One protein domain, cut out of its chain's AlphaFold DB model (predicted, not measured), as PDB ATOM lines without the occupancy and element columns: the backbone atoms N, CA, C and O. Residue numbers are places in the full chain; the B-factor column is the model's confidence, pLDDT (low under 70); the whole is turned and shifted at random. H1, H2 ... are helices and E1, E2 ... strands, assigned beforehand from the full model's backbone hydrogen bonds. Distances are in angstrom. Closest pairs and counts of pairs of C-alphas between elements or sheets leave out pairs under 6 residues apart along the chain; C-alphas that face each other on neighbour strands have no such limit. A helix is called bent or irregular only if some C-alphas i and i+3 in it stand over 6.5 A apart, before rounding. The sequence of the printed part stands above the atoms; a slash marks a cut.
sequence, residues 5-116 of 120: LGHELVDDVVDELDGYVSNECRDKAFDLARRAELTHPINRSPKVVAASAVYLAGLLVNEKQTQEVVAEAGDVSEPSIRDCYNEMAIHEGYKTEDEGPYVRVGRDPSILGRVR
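AT A GLANCE: This is residues 5 to 116 of the 120 residues of the protein "CYCLIN domain-containing protein" of Haloferax sp. Atlit-16N (UniProt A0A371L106). Helices H1, H2, H4 and H5 pack crosswise round a fifth, H3, which runs through the core. Beyond H5 the small strand hairpin E1 and E2 lies near one end of H3, and the last helix, H6, lies farthest from the middle. The printed part has 112 residues, with six named helices and two named strands in the order H1 H2 H3 H4 H5 E1 E2 H6; the sheet, E1 - E2, is antiparallel and the class is mostly helix. The whole is compact, with a radius of gyration of the C-alphas of 12.6 A and spans of 37 by 31 by 26 A.

HOW THE PARTS SIT: Begin with H1, residues 7 to 16, and H2, residues 23 to 39: they form a helical hairpin and touch, closest at the C-alphas of His 7 and Ala 33, 4.8 A. They run opposite ways at a steep tilt of 37 degrees, only just past shallow. Next comes the hub H3, residues 46 to 61, which touches H2 at a steep tilt of 50 degrees, opposite ways; the C-alphas of Ala 29 and Ala 53 are closest, 4.7 A. H4, residues 67 to 74, touches H1, with the C-alphas of Glu 16 and Ala 73 closest at 5.0 A. H5, residues 78 to 91, touches H3, closest at the C-alphas of Ser 52 and Tyr 85, 4.6 A, at a steep tilt of 65 degrees, the same way. In the hairpin of E1, residues 94 to 97, and E2, residues 104 to 107, look for N 95 and O 106, 2.8 A apart, within hydrogen-bond range. H6, residues 109 to 116, only just touches H5, with 3 pairs of C-alphas within 8 A, the closest being His 91 and Val 115 at 6.0 A. H1 and H6 are apart. Every O i to N i+4 pair is within hydrogen-bond range in H2, H3, H4 and H5, but 4 of 6 are in H1 and 2 of 4 in H6.

IN THESE COORDINATES: Find C-alpha 7 at (165.604, 204.075, 129.345), where H1 begins; it is irregular, with C-alphas 8 and 11 7.1 A apart. From first to last C-alpha, H2 measures 23.7 A, H3 22.4 A and H5 20.0 A. H6 ends at C-alpha 116, (188.411, 205.476, 127.850).

THE WHOLE: The C-alphas farthest apart are those of Asp 18 and Gly 113, 38.0 A. The printed part has no cut, and no link between named elements is long. Mean pLDDT of the printed part is 90.8; look for values under 70 at residues 99 to 102 and 113 to 116.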
ATOM      1  N   LEU A   5     163.196 199.977 124.967       92.69
ATOM      2  CA  LEU A   5     164.547 200.103 125.509       92.69
ATOM      3  C   LEU A   5     164.501 200.346 127.025       92.69
ATOM      4  O   LEU A   5     163.471 200.713 127.579       92.69
ATOM      5  N   GLY A   6     165.609 200.107 127.717       93.12
ATOM      6  CA  GLY A   6     165.738 200.240 129.165       93.12
ATOM      7  C   GLY A   6     165.434 201.653 129.646       93.12
ATOM      8  O   GLY A   6     164.662 201.808 130.585       93.12
ATOM      9  N   HIS A   7     165.940 202.692 128.973       96.06
ATOM     10  CA  HIS A   7     165.604 204.075 129.345       96.06
ATOM     11  C   HIS A   7     164.113 204.401 129.169       96.06
ATOM     12  O   HIS A   7     163.570 205.201 129.923       96.06
ATOM     13  N   GLU A   8     163.428 203.751 128.224       96.06
ATOM     14  CA  GLU A   8     161.984 203.912 128.023       96.06
ATOM     15  C   GLU A   8     161.157 203.213 129.107       96.06
ATOM     16  O   GLU A   8     159.961 203.467 129.193       96.06
ATOM     17  N   LEU A   9     161.757 202.312 129.893       96.94
ATOM     18  CA  LEU A   9     161.106 201.558 130.971       96.94
ATOM     19  C   LEU A   9     161.407 202.128 132.362       96.94
ATOM     20  O   LEU A   9     160.929 201.581 133.348       96.94
ATOM     21  N   VAL A  10     162.202 203.198 132.470       97.69
ATOM     22  CA  VAL A  10     162.543 203.801 133.769       97.69
ATOM     23  C   VAL A  10     161.292 204.290 134.491       97.69
ATOM     24  O   VAL A  10     161.131 203.993 135.670       97.69
ATOM     25  N   ASP A  11     160.398 204.974 133.780       96.50
ATOM     26  CA  ASP A  11     159.147 205.468 134.360       96.50
ATOM     27  C   ASP A  11     158.257 204.317 134.835       96.50
ATOM     28  O   ASP A  11     157.744 204.387 135.944       96.50
ATOM     29  N   ASP A  12     158.167 203.225 134.063       96.81
ATOM     30  CA  ASP A  12     157.418 202.029 134.462       96.81
ATOM     31  C   ASP A  12     157.942 201.460 135.795       96.81
ATOM     32  O   ASP A  12     157.156 201.127 136.671       96.81
ATOM     33  N   VAL A  13     159.267 201.368 135.975       96.75
ATOM     34  CA  VAL A  13     159.852 200.878 137.238       96.75
ATOM     35  C   VAL A  13     159.588 201.858 138.379       96.75
ATOM     36  O   VAL A  13     159.286 201.435 139.487       96.75
ATOM     37  N   VAL A  14     159.723 203.163 138.134       96.31
ATOM     38  CA  VAL A  14     159.517 204.185 139.169       96.31
ATOM     39  C   VAL A  14     158.061 204.246 139.621       96.31
ATOM     40  O   VAL A  14     157.818 204.421 140.810       96.31
ATOM     41  N   ASP A  15     157.111 204.103 138.702       94.75
ATOM     42  CA  ASP A  15     155.680 204.167 139.007       94.75
ATOM     43  C   ASP A  15     155.208 202.952 139.835       94.75
ATOM     44  O   ASP A  15     154.245 203.073 140.590       94.75
ATOM     45  N   GLU A  16     155.903 201.812 139.744       95.88
ATOM     46  CA  GLU A  16     155.637 200.596 140.535       95.88
ATOM     47  C   GLU A  16     156.380 200.563 141.887       95.88
ATOM     48  O   GLU A  16     156.125 199.691 142.718       95.88
ATOM     49  N   LEU A  17     157.312 201.491 142.145       92.69
ATOM     50  CA  LEU A  17     158.026 201.544 143.422       92.69
ATOM     51  C   LEU A  17     157.111 202.027 144.555       92.69
ATOM     52  O   LEU A  17     156.589 203.141 144.520       92.69
ATOM     53  N   ASP A  18     157.030 201.248 145.636       80.44
ATOM     54  CA  ASP A  18     156.384 201.657 146.891       80.44
ATOM     55  C   ASP A  18     157.300 202.591 147.708       80.44
ATOM     56  O   ASP A  18     157.801 202.262 148.787       80.44
ATOM     57  N   GLY A  19     157.615 203.763 147.148       78.75
ATOM     58  CA  GLY A  19     158.542 204.709 147.756       78.75
ATOM     59  C   GLY A  19     158.654 206.049 147.033       78.75
ATOM     60  O   GLY A  19     158.213 206.233 145.904       78.75
ATOM     61  N   TYR A  20     159.274 207.021 147.706       86.62
ATOM     62  CA  TYR A  20     159.579 208.313 147.094       86.62
ATOM     63  C   TYR A  20     160.778 208.197 146.145       86.62
ATOM     64  O   TYR A  20     161.825 207.665 146.524       86.62
ATOM     65  N   VAL A  21     160.623 208.756 144.945       92.94
ATOM     66  CA  VAL A  21     161.679 208.958 143.947       92.94
ATOM     67  C   VAL A  21     161.587 210.406 143.478       92.94
ATOM     68  O   VAL A  21     160.545 210.833 142.977       92.94
ATOM     69  N   SER A  22     162.651 211.189 143.653       95.88
ATOM     70  CA  SER A  22     162.664 212.566 143.155       95.88
ATOM     71  C   SER A  22     162.804 212.632 141.634       95.88
ATOM     72  O   SER A  22     163.296 211.706 140.986       95.88
ATOM     73  N   ASN A  23     162.455 213.785 141.056       96.44
ATOM     74  CA  ASN A  23     162.735 214.060 139.644       96.44
ATOM     75  C   ASN A  23     164.240 213.982 139.336       96.44
ATOM     76  O   ASN A  23     164.606 213.486 138.279       96.44
ATOM     77  N   GLU A  24     165.118 214.391 140.266       97.38
ATOM     78  CA  GLU A  24     166.571 214.250 140.079       97.38
ATOM     79  C   GLU A  24     166.977 212.773 139.962       97.38
ATOM     80  O   GLU A  24     167.784 212.415 139.102       97.38
ATOM     81  N   CYS A  25     166.409 211.908 140.807       97.12
ATOM     82  CA  CYS A  25     166.641 210.469 140.753       97.12
ATOM     83  C   CYS A  25     166.136 209.869 139.432       97.12
ATOM     84  O   CYS A  25     166.878 209.151 138.760       97.12
ATOM     85  N   ARG A  26     164.910 210.223 139.020       97.25
ATOM     86  CA  ARG A  26     164.296 209.770 137.760       97.25
ATOM     87  C   ARG A  26     165.118 210.193 136.540       97.25
ATOM     88  O   ARG A  26     165.481 209.340 135.731       97.25
ATOM     89  N   ASP A  27     165.478 211.472 136.444       98.12
ATOM     90  CA  ASP A  27     166.283 212.008 135.339       98.12
ATOM     91  C   ASP A  27     167.644 211.306 135.266       98.12
ATOM     92  O   ASP A  27     168.106 210.909 134.193       98.12
ATOM     93  N   LYS A  28     168.275 211.076 136.423       98.19
ATOM     94  CA  LYS A  28     169.554 210.367 136.499       98.19
ATOM     95  C   LYS A  28     169.434 208.905 136.082       98.19
ATOM     96  O   LYS A  28     170.316 208.418 135.376       98.19
ATOM     97  N   ALA A  29     168.370 208.214 136.484       98.19
ATOM     98  CA  ALA A  29     168.103 206.836 136.082       98.19
ATOM     99  C   ALA A  29     167.897 206.726 134.565       98.19
ATOM    100  O   ALA A  29     168.499 205.862 133.925       98.19
ATOM    101  N   PHE A  30     167.121 207.637 133.974       98.38
ATOM    102  CA  PHE A  30     166.930 207.712 132.525       98.38
ATOM    103  C   PHE A  30     168.265 207.858 131.787       98.38
ATOM    104  O   PHE A  30     168.580 207.098 130.868       98.38
ATOM    105  N   ASP A  31     169.086 208.803 132.235       98.06
ATOM    106  CA  ASP A  31     170.388 209.101 131.653       98.06
ATOM    107  C   ASP A  31     171.378 207.933 131.768       98.06
ATOM    108  O   ASP A  31     172.092 207.625 130.808       98.06
ATOM    109  N   LEU A  32     171.409 207.269 132.926       97.88
ATOM    110  CA  LEU A  32     172.220 206.076 133.171       97.88
ATOM    111  C   LEU A  32     171.798 204.916 132.264       97.88
ATOM    112  O   LEU A  32     172.647 204.323 131.598       97.88
ATOM    113  N   ALA A  33     170.498 204.620 132.186       97.75
ATOM    114  CA  ALA A  33     169.972 203.566 131.324       97.75
ATOM    115  C   ALA A  33     170.296 203.844 129.850       97.75
ATOM    116  O   ALA A  33     170.802 202.975 129.142       97.75
ATOM    117  N   ARG A  34     170.093 205.085 129.395       96.56
ATOM    118  CA  ARG A  34     170.370 205.482 128.012       96.56
ATOM    119  C   ARG A  34     171.854 205.348 127.664       96.56
ATOM    120  O   ARG A  34     172.183 204.859 126.586       96.56
ATOM    121  N   ARG A  35     172.766 205.764 128.550       95.12
ATOM    122  CA  ARG A  35     174.214 205.591 128.330       95.12
ATOM    123  C   ARG A  35     174.628 204.129 128.367       95.12
ATOM    124  O   ARG A  35     175.411 203.718 127.510       95.12
ATOM    125  N   ALA A  36     174.065 203.345 129.284       94.69
ATOM    126  CA  ALA A  36     174.297 201.911 129.359       94.69
ATOM    127  C   ALA A  36     173.986 201.203 128.041       94.69
ATOM    128  O   ALA A  36     174.801 200.424 127.560       94.69
ATOM    129  N   GLU A  37     172.862 201.531 127.413       90.81
ATOM    130  CA  GLU A  37     172.464 200.922 126.143       90.81
ATOM    131  C   GLU A  37     173.301 201.378 124.949       90.81
ATOM    132  O   GLU A  37     173.533 200.604 124.023       90.81
ATOM    133  N   LEU A  38     173.738 202.639 124.946       89.44
ATOM    134  CA  LEU A  38     174.454 203.218 123.811       89.44
ATOM    135  C   LEU A  38     175.965 202.988 123.863       89.44
ATOM    136  O   LEU A  38     176.616 203.039 122.821       89.44
ATOM    137  N   THR A  39     176.537 202.813 125.056       88.25
ATOM    138  CA  THR A  39     177.991 202.920 125.251       88.25
ATOM    139  C   THR A  39     178.605 201.829 126.117       88.25
ATOM    140  O   THR A  39     179.826 201.673 126.090       88.25
ATOM    141  N   HIS A  40     177.813 201.066 126.878       88.00
ATOM    142  CA  HIS A  40     178.347 200.010 127.736       88.00
ATOM    143  C   HIS A  40     178.085 198.632 127.104       88.00
ATOM    144  O   HIS A  40     177.027 198.414 126.514       88.00
ATOM    145  N   PRO A  41     179.000 197.658 127.242       87.25
ATOM    146  CA  PRO A  41     178.810 196.284 126.772       87.25
ATOM    147  C   PRO A  41     177.832 195.472 127.655       87.25
ATOM    148  O   PRO A  41     178.050 194.288 127.907       87.25
ATOM    149  N   ILE A  42     176.734 196.084 128.112       84.56
ATOM    150  CA  ILE A  42     175.761 195.460 129.015       84.56
ATOM    151  C   ILE A  42     174.790 194.597 128.207       84.56
ATOM    152  O   ILE A  42     173.832 195.074 127.600       84.56
ATOM    153  N   ASN A  43     175.007 193.283 128.232       87.19
ATOM    154  CA  ASN A  43     174.094 192.311 127.630       87.19
ATOM    155  C   ASN A  43     173.024 191.872 128.647       87.19
ATOM    156  O   ASN A  43     173.128 190.801 129.257       87.19
ATOM    157  N   ARG A  44     172.027 192.730 128.891       93.94
ATOM    158  CA  ARG A  44     170.899 192.484 129.810       93.94
ATOM    159  C   ARG A  44     169.569 192.857 129.160       93.94
ATOM    160  O   ARG A  44     169.524 193.522 128.128       93.94
ATOM    161  N   SER A  45     168.464 192.383 129.737       95.56
ATOM    162  CA  SER A  45     167.137 192.766 129.249       95.56
ATOM    163  C   SER A  45     166.864 194.250 129.546       95.56
ATOM    164  O   SER A  45     167.357 194.759 130.554       95.56
ATOM    165  N   PRO A  46     166.036 194.936 128.734       96.44
ATOM    166  CA  PRO A  46     165.640 196.322 128.990       96.44
ATOM    167  C   PRO A  46     165.116 196.570 130.412       96.44
ATOM    168  O   PRO A  46     165.517 197.539 131.046       96.44
ATOM    169  N   LYS A  47     164.297 195.652 130.954       96.88
ATOM    170  CA  LYS A  47     163.803 195.725 132.339       96.88
ATOM    171  C   LYS A  47     164.936 195.708 133.371       96.88
ATOM    172  O   LYS A  47     164.931 196.516 134.291       96.88
ATOM    173  N   VAL A  48     165.929 194.824 133.201       97.50
ATOM    174  CA  VAL A  48     167.092 194.756 134.107       97.50
ATOM    175  C   VAL A  48     167.907 196.046 134.031       97.50
ATOM    176  O   VAL A  48     168.289 196.573 135.068       97.50
ATOM    177  N   VAL A  49     168.128 196.593 132.829       97.81
ATOM    178  CA  VAL A  49     168.845 197.868 132.663       97.81
ATOM    179  C   VAL A  49     168.102 199.013 133.355       97.81
ATOM    180  O   VAL A  49     168.730 199.770 134.093       97.81
ATOM    181  N   ALA A  50     166.784 199.112 133.166       97.94
ATOM    182  CA  ALA A  50     165.950 200.133 133.797       97.94
ATOM    183  C   ALA A  50     166.016 200.051 135.329       97.94
ATOM    184  O   ALA A  50     166.377 201.025 135.988       97.94
ATOM    185  N   ALA A  51     165.758 198.869 135.892       97.81
ATOM    186  CA  ALA A  51     165.757 198.657 137.336       97.81
ATOM    187  C   ALA A  51     167.143 198.898 137.964       97.81
ATOM    188  O   ALA A  51     167.263 199.566 138.991       97.81
ATOM    189  N   SER A  52     168.222 198.449 137.314       97.62
ATOM    190  CA  SER A  52     169.589 198.745 137.757       97.62
ATOM    191  C   SER A  52     169.938 200.228 137.693       97.62
ATOM    192  O   SER A  52     170.638 200.714 138.580       97.62
ATOM    193  N   ALA A  53     169.464 200.950 136.675       98.00
ATOM    194  CA  ALA A  53     169.685 202.386 136.561       98.00
ATOM    195  C   ALA A  53     168.942 203.164 137.654       98.00
ATOM    196  O   ALA A  53     169.526 204.071 138.240       98.00
ATOM    197  N   VAL A  54     167.704 202.771 137.978       97.69
ATOM    198  CA  VAL A  54     166.929 203.332 139.099       97.69
ATOM    199  C   VAL A  54     167.649 203.097 140.425       97.69
ATOM    200  O   VAL A  54     167.867 204.042 141.184       97.69
ATOM    201  N   TYR A  55     168.105 201.868 140.677       96.50
ATOM    202  CA  TYR A  55     168.857 201.554 141.892       96.50
ATOM    203  C   TYR A  55     170.149 202.380 141.998       96.50
ATOM    204  O   TYR A  55     170.401 203.023 143.019       96.50
ATOM    205  N   LEU A  56     170.954 202.427 140.930       96.69
ATOM    206  CA  LEU A  56     172.203 203.195 140.902       96.69
ATOM    207  C   LEU A  56     171.963 204.704 141.054       96.69
ATOM    208  O   LEU A  56     172.705 205.367 141.780       96.69
ATOM    209  N   ALA A  57     170.935 205.252 140.403       97.19
ATOM    210  CA  ALA A  57     170.555 206.653 140.544       97.19
ATOM    211  C   ALA A  57     170.221 206.988 142.000       97.19
ATOM    212  O   ALA A  57     170.797 207.936 142.534       97.19
ATOM    213  N   GLY A  58     169.396 206.161 142.652       95.38
ATOM    214  CA  GLY A  58     169.048 206.297 144.066       95.38
ATOM    215  C   GLY A  58     170.278 206.316 144.970       95.38
ATOM    216  O   GLY A  58     170.423 207.200 145.816       95.38
ATOM    217  N   LEU A  59     171.246 205.424 144.733       94.25
ATOM    218  CA  LEU A  59     172.521 205.448 145.456       94.25
ATOM    219  C   LEU A  59     173.295 206.760 145.246       94.25
ATOM    220  O   LEU A  59     173.832 207.313 146.208       94.25
ATOM    221  N   LEU A  60     173.352 207.268 144.011       94.88
ATOM    222  CA  LEU A  60     174.105 208.475 143.647       94.88
ATOM    223  C   LEU A  60     173.478 209.772 144.171       94.88
ATOM    224  O   LEU A  60     174.209 210.736 144.402       94.88
ATOM    225  N   VAL A  61     172.153 209.815 144.333       95.31
ATOM    226  CA  VAL A  61     171.426 210.970 144.899       95.31
ATOM    227  C   VAL A  61     171.099 210.794 146.384       95.31
ATOM    228  O   VAL A  61     170.485 211.665 146.992       95.31
ATOM    229  N   ASN A  62     171.553 209.694 146.993       92.44
ATOM    230  CA  ASN A  62     171.306 209.346 148.392       92.44
ATOM    231  C   ASN A  62     169.810 209.119 148.734       92.44
ATOM    232  O   ASN A  62     169.401 209.274 149.884       92.44
ATOM    233  N   GLU A  63     169.018 208.676 147.756       92.50
ATOM    234  CA  GLU A  63     167.646 208.168 147.900       92.50
ATOM    235  C   GLU A  63     167.676 206.637 147.889       92.50
ATOM    236  O   GLU A  63     167.557 205.977 146.856       92.50
ATOM    237  N   LYS A  64     167.936 206.055 149.057       84.44
ATOM    238  CA  LYS A  64     168.275 204.635 149.163       84.44
ATOM    239  C   LYS A  64     167.027 203.761 149.224       84.44
ATOM    240  O   LYS A  64     166.487 203.538 150.303       84.44
ATOM    241  N   GLN A  65     166.637 203.228 148.072       88.88
ATOM    242  CA  GLN A  65     165.769 202.053 147.984       88.88
ATOM    243  C   GLN A  65     166.594 200.770 148.172       88.88
ATOM    244  O   GLN A  65     167.809 200.764 147.949       88.88
ATOM    245  N   THR A  66     165.963 199.680 148.608       91.25
ATOM    246  CA  THR A  66     166.631 198.370 148.693       91.25
ATOM    247  C   THR A  66     166.682 197.704 147.316       91.25
ATOM    248  O   THR A  66     165.895 198.026 146.429       91.25
ATOM    249  N   GLN A  67     167.619 196.768 147.119       90.81
ATOM    250  CA  GLN A  67     167.673 195.988 145.871       90.81
ATOM    251  C   GLN A  67     166.396 195.157 145.687       90.81
ATOM    252  O   GLN A  67     165.915 195.059 144.566       90.81
ATOM    253  N   GLU A  68     165.845 194.630 146.785       92.69
ATOM    254  CA  GLU A  68     164.582 193.883 146.846       92.69
ATOM    255  C   GLU A  68     163.413 194.682 146.264       92.69
ATOM    256  O   GLU A  68     162.792 194.256 145.295       92.69
ATOM    257  N   VAL A  69     163.183 195.891 146.787       94.31
ATOM    258  CA  VAL A  69     162.062 196.750 146.377       94.31
ATOM    259  C   VAL A  69     162.177 197.142 144.901       94.31
ATOM    260  O   VAL A  69     161.188 197.142 144.171       94.31
ATOM    261  N   VAL A  70     163.392 197.424 144.419       95.44
ATOM    262  CA  VAL A  70     163.610 197.756 143.001       95.44
ATOM    263  C   VAL A  70     163.503 196.522 142.095       95.44
ATOM    264  O   VAL A  70     163.063 196.637 140.950       95.44
ATOM    265  N   ALA A  71     163.876 195.337 142.586       95.69
ATOM    266  CA  ALA A  71     163.707 194.073 141.871       95.69
ATOM    267  C   ALA A  71     162.232 193.730 141.671       95.69
ATOM    268  O   ALA A  71     161.838 193.375 140.559       95.69
ATOM    269  N   GLU A  72     161.431 193.902 142.721       96.19
ATOM    270  CA  GLU A  72     159.987 193.702 142.688       96.19
ATOM    271  C   GLU A  72     159.312 194.659 141.696       96.19
ATOM    272  O   GLU A  72     158.663 194.192 140.762       96.19
ATOM    273  N   ALA A  73     159.561 195.970 141.807       96.44
ATOM    274  CA  ALA A  73     158.999 196.974 140.894       96.44
ATOM    275  C   ALA A  73     159.417 196.755 139.427       96.44
ATOM    276  O   ALA A  73     158.662 197.017 138.491       96.44
ATOM    277  N   GLY A  74     160.631 196.246 139.203       95.69
ATOM    278  CA  GLY A  74     161.137 195.924 137.872       95.69
ATOM    279  C   GLY A  74     160.676 194.580 137.307       95.69
ATOM    280  O   GLY A  74     160.948 194.315 136.132       95.69
ATOM    281  N   ASP A  75     160.011 193.729 138.099       96.94
ATOM    282  CA  ASP A  75     159.708 192.331 137.755       96.94
ATOM    283  C   ASP A  75     160.975 191.587 137.272       96.94
ATOM    284  O   ASP A  75     161.048 190.999 136.186       96.94
ATOM    285  N   VAL A  76     162.046 191.698 138.066       97.19
ATOM    286  CA  VAL A  76     163.363 191.083 137.838       97.19
ATOM    287  C   VAL A  76     163.927 190.533 139.151       97.19
ATOM    288  O   VAL A  76     163.373 190.743 140.220       97.19
ATOM    289  N   SER A  77     165.040 189.796 139.098       96.94
ATOM    290  CA  SER A  77     165.669 189.268 140.314       96.94
ATOM    291  C   SER A  77     166.725 190.215 140.883       96.94
ATOM    292  O   SER A  77     167.481 190.833 140.127       96.94
ATOM    293  N   GLU A  78     166.850 190.258 142.212       95.31
ATOM    294  CA  GLU A  78     167.898 191.033 142.891       95.31
ATOM    295  C   GLU A  78     169.307 190.739 142.362       95.31
ATOM    296  O   GLU A  78     170.019 191.698 142.072       95.31
ATOM    297  N   PRO A  79     169.743 189.474 142.135       95.81
ATOM    298  CA  PRO A  79     171.075 189.228 141.584       95.81
ATOM    299  C   PRO A  79     171.261 189.833 140.188       95.81
ATOM    300  O   PRO A  79     172.351 190.302 139.870       95.81
ATOM    301  N   SER A  80     170.203 189.877 139.367       95.69
ATOM    302  CA  SER A  80     170.267 190.489 138.033       95.69
ATOM    303  C   SER A  80     170.478 191.994 138.124       95.69
ATOM    304  O   SER A  80     171.312 192.538 137.397       95.69
ATOM    305  N   ILE A  81     169.753 192.653 139.035       95.06
ATOM    306  CA  ILE A  81     169.965 194.070 139.325       95.06
ATOM    307  C   ILE A  81     171.369 194.282 139.867       95.06
ATOM    308  O   ILE A  81     172.058 195.181 139.388       95.06
ATOM    309  N   ARG A  82     171.796 193.446 140.821       94.12
ATOM    310  CA  ARG A  82     173.085 193.547 141.498       94.12
ATOM    311  C   ARG A  82     174.245 193.525 140.529       94.12
ATOM    312  O   ARG A  82     175.102 194.404 140.563       94.12
ATOM    313  N   ASP A  83     174.268 192.537 139.651       94.25
ATOM    314  CA  ASP A  83     175.358 192.380 138.698       94.25
ATOM    315  C   ASP A  83     175.356 193.539 137.689       94.25
ATOM    316  O   ASP A  83     176.402 194.110 137.386       94.25
ATOM    317  N   CYS A  84     174.172 193.942 137.217       95.50
ATOM    318  CA  CYS A  84     174.040 194.979 136.198       95.50
ATOM    319  C   CYS A  84     174.297 196.400 136.730       95.50
ATOM    320  O   CYS A  84     174.948 197.184 136.041       95.50
ATOM    321  N   TYR A  85     173.851 196.764 137.941       95.75
ATOM    322  CA  TYR A  85     174.130 198.100 138.491       95.75
ATOM    323  C   TYR A  85     175.619 198.262 138.803       95.75
ATOM    324  O   TYR A  85     176.164 199.344 138.607       95.75
ATOM    325  N   ASN A  86     176.284 197.196 139.264       94.25
ATOM    326  CA  ASN A  86     177.722 197.208 139.525       94.25
ATOM    327  C   ASN A  86     178.518 197.393 138.228       94.25
ATOM    328  O   ASN A  86     179.419 198.228 138.168       94.25
ATOM    329  N   GLU A  87     178.156 196.660 137.174       94.25
ATOM    330  CA  GLU A  87     178.743 196.820 135.841       94.25
ATOM    331  C   GLU A  87     178.529 198.248 135.309       94.25
ATOM    332  O   GLU A  87     179.480 198.912 134.892       94.25
ATOM    333  N   MET A  88     177.303 198.769 135.417       95.19
ATOM    334  CA  MET A  88     176.957 200.139 135.031       95.19
ATOM    335  C   MET A  88     177.759 201.184 135.817       95.19
ATOM    336  O   MET A  88     178.318 202.098 135.217       95.19
ATOM    337  N   ALA A  89     177.877 201.028 137.138       95.19
ATOM    338  CA  ALA A  89     178.645 201.925 137.995       95.19
ATOM    339  C   ALA A  89     180.112 201.999 137.553       95.19
ATOM    340  O   ALA A  89     180.650 203.097 137.411       95.19
ATOM    341  N   ILE A  90     180.734 200.855 137.253       93.25
ATOM    342  CA  ILE A  90     182.115 200.796 136.761       93.25
ATOM    343  C   ILE A  90     182.255 201.573 135.448       93.25
ATOM    344  O   ILE A  90     183.180 202.373 135.303       93.25
ATOM    345  N   HIS A  91     181.343 201.392 134.496       93.44
ATOM    346  CA  HIS A  91     181.409 202.124 133.229       93.44
ATOM    347  C   HIS A  91     181.190 203.635 133.386       93.44
ATOM    348  O   HIS A  91     181.798 204.429 132.672       93.44
ATOM    349  N   GLU A  92     180.418 204.041 134.387       92.25
ATOM    350  CA  GLU A  92     180.209 205.444 134.748       92.25
ATOM    351  C   GLU A  92     181.366 206.030 135.593       92.25
ATOM    352  O   GLU A  92     181.386 207.223 135.907       92.25
ATOM    353  N   GLY A  93     182.378 205.223 135.937       93.00
ATOM    354  CA  GLY A  93     183.543 205.654 136.716       93.00
ATOM    355  C   GLY A  93     183.308 205.683 138.228       93.00
ATOM    356  O   GLY A  93     183.985 206.420 138.954       93.00
ATOM    357  N   TYR A  94     182.347 204.899 138.703       93.81
ATOM    358  CA  TYR A  94     182.036 204.711 140.110       93.81
ATOM    359  C   TYR A  94     182.483 203.333 140.591       93.81
ATOM    360  O   TYR A  94     182.464 202.345 139.858       93.81
ATOM    361  N   LYS A  95     182.857 203.277 141.865       91.94
ATOM    362  CA  LYS A  95     183.026 202.042 142.616       91.94
ATOM    363  C   LYS A  95     181.894 201.937 143.628       91.94
ATOM    364  O   LYS A  95     181.486 202.930 144.234       91.94
ATOM    365  N   THR A  96     181.400 200.725 143.789       88.25
ATOM    366  CA  THR A  96     180.356 200.359 144.734       88.25
ATOM    367  C   THR A  96     180.989 199.540 145.853       88.25
ATOM    368  O   THR A  96     181.851 198.688 145.623       88.25
ATOM    369  N   GLU A  97     180.611 199.848 147.085       84.00
ATOM    370  CA  GLU A  97     181.069 199.154 148.282       84.00
ATOM    371  C   GLU A  97     179.836 198.659 149.026       84.00
ATOM    372  O   GLU A  97     179.041 199.442 149.552       84.00
ATOM    373  N   ASP A  98     179.661 197.342 149.005       70.94
ATOM    374  CA  ASP A  98     178.562 196.647 149.663       70.94
ATOM    375  C   ASP A  98     179.003 196.248 151.082       70.94
ATOM    376  O   ASP A  98     179.314 195.093 151.374       70.94
ATOM    377  N   GLU A  99     179.153 197.255 151.950       56.59
ATOM    378  CA  GLU A  99     179.552 197.085 153.352       56.59
ATOM    379  C   GLU A  99     178.390 197.460 154.290       56.59
ATOM    380  O   GLU A  99     178.235 198.611 154.704       56.59
ATOM    381  N   GLY A 100     177.563 196.472 154.653       60.91
ATOM    382  CA  GLY A 100     176.455 196.625 155.608       60.91
ATOM    383  C   GLY A 100     175.071 196.722 154.946       60.91
ATOM    384  O   GLY A 100     174.929 196.371 153.783       60.91
ATOM    385  N   PRO A 101     174.018 197.181 155.655       61.56
ATOM    386  CA  PRO A 101     172.647 197.185 155.120       61.56
ATOM    387  C   PRO A 101     172.419 198.189 153.975       61.56
ATOM    388  O   PRO A 101     171.319 198.253 153.434       61.56
ATOM    389  N   TYR A 102     173.427 198.993 153.615       66.75
ATOM    390  CA  TYR A 102     173.341 199.994 152.556       66.75
ATOM    391  C   TYR A 102     174.607 200.002 151.703       66.75
ATOM    392  O   TYR A 102     175.706 200.186 152.226       66.75
ATOM    393  N   VAL A 103     174.426 199.950 150.385       81.88
ATOM    394  CA  VAL A 103     175.511 200.133 149.419       81.88
ATOM    395  C   VAL A 103     175.985 201.588 149.440       81.88
ATOM    396  O   VAL A 103     175.189 202.533 149.517       81.88
ATOM    397  N   ARG A 104     177.301 201.782 149.371       85.31
ATOM    398  CA  ARG A 104     177.929 203.083 149.120       85.31
ATOM    399  C   ARG A 104     178.418 203.133 147.683       85.31
ATOM    400  O   ARG A 104     178.988 202.167 147.189       85.31
ATOM    401  N   VAL A 105     178.220 204.270 147.026       89.44
ATOM    402  CA  VAL A 105     178.746 204.524 145.683       89.44
ATOM    403  C   VAL A 105     179.614 205.775 145.716       89.44
ATOM    404  O   VAL A 105     179.221 206.810 146.254       89.44
ATOM    405  N   GLY A 106     180.824 205.666 145.180       88.06
ATOM    406  CA  GLY A 106     181.808 206.740 145.170       88.06
ATOM    407  C   GLY A 106     182.520 206.806 143.831       88.06
ATOM    408  O   GLY A 106     182.719 205.789 143.170       88.06
ATOM    409  N   ARG A 107     182.890 208.013 143.397       89.19
ATOM    410  CA  ARG A 107     183.660 208.176 142.161       89.19
ATOM    411  C   ARG A 107     185.083 207.675 142.387       89.19
ATOM    412  O   ARG A 107     185.734 208.114 143.330       89.19
ATOM    413  N   ASP A 108     185.570 206.809 141.504       87.81
ATOM    414  CA  ASP A 108     186.924 206.260 141.582       87.81
ATOM    415  C   ASP A 108     187.733 206.699 140.345       87.81
ATOM    416  O   ASP A 108     187.506 206.205 139.233       87.81
ATOM    417  N   PRO A 109     188.691 207.634 140.501       80.88
ATOM    418  CA  PRO A 109     189.507 208.126 139.393       80.88
ATOM    419  C   PRO A 109     190.304 207.039 138.661       80.88
ATOM    420  O   PRO A 109     190.625 207.221 137.484       80.88
ATOM    421  N   SER A 110     190.610 205.910 139.311       83.69
ATOM    422  CA  SER A 110     191.346 204.802 138.688       83.69
ATOM    423  C   SER A 110     190.532 204.082 137.606       83.69
ATOM    424  O   SER A 110     191.103 203.486 136.689       83.69
ATOM    425  N   ILE A 111     189.200 204.186 137.658       83.88
ATOM    426  CA  ILE A 111     188.287 203.538 136.713       83.88
ATOM    427  C   ILE A 111     188.158 204.347 135.414       83.88
ATOM    428  O   ILE A 111     188.087 203.764 134.330       83.88
ATOM    429  N   LEU A 112     188.234 205.682 135.478       70.00
ATOM    430  CA  LEU A 112     188.101 206.564 134.305       70.00
ATOM    431  C   LEU A 112     189.153 206.288 133.215       70.00
ATOM    432  O   LEU A 112     188.865 206.412 132.023       70.00
ATOM    433  N   GLY A 113     190.364 205.881 133.611       66.56
ATOM    434  CA  GLY A 113     191.413 205.470 132.674       66.56
ATOM    435  C   GLY A 113     191.080 204.173 131.930       66.56
ATOM    436  O   GLY A 113     191.477 204.008 130.780       66.56
ATOM    437  N   ARG A 114     190.308 203.279 132.560       65.50
ATOM    438  CA  ARG A 114     189.880 202.004 131.978       65.50
ATOM    439  C   ARG A 114     188.736 202.211 130.990       65.50
ATOM    440  O   ARG A 114     188.814 201.667 129.900       65.50
ATOM    441  N   VAL A 115     187.742 203.042 131.325       61.66
ATOM    442  CA  VAL A 115     186.557 203.329 130.482       61.66
ATOM    443  C   VAL A 115     186.940 203.945 129.130       61.66
ATOM    444  O   VAL A 115     186.410 203.541 128.100       61.66
ATOM    445  N   ARG A 116     187.923 204.855 129.099       60.88
ATOM    446  CA  ARG A 116     188.411 205.476 127.850       60.88
ATOM    447  C   ARG A 116     188.934 204.474 126.813       60.88
ATOM    448  O   ARG A 116     188.820 204.745 125.623       60.88
TER     449      ARG A 116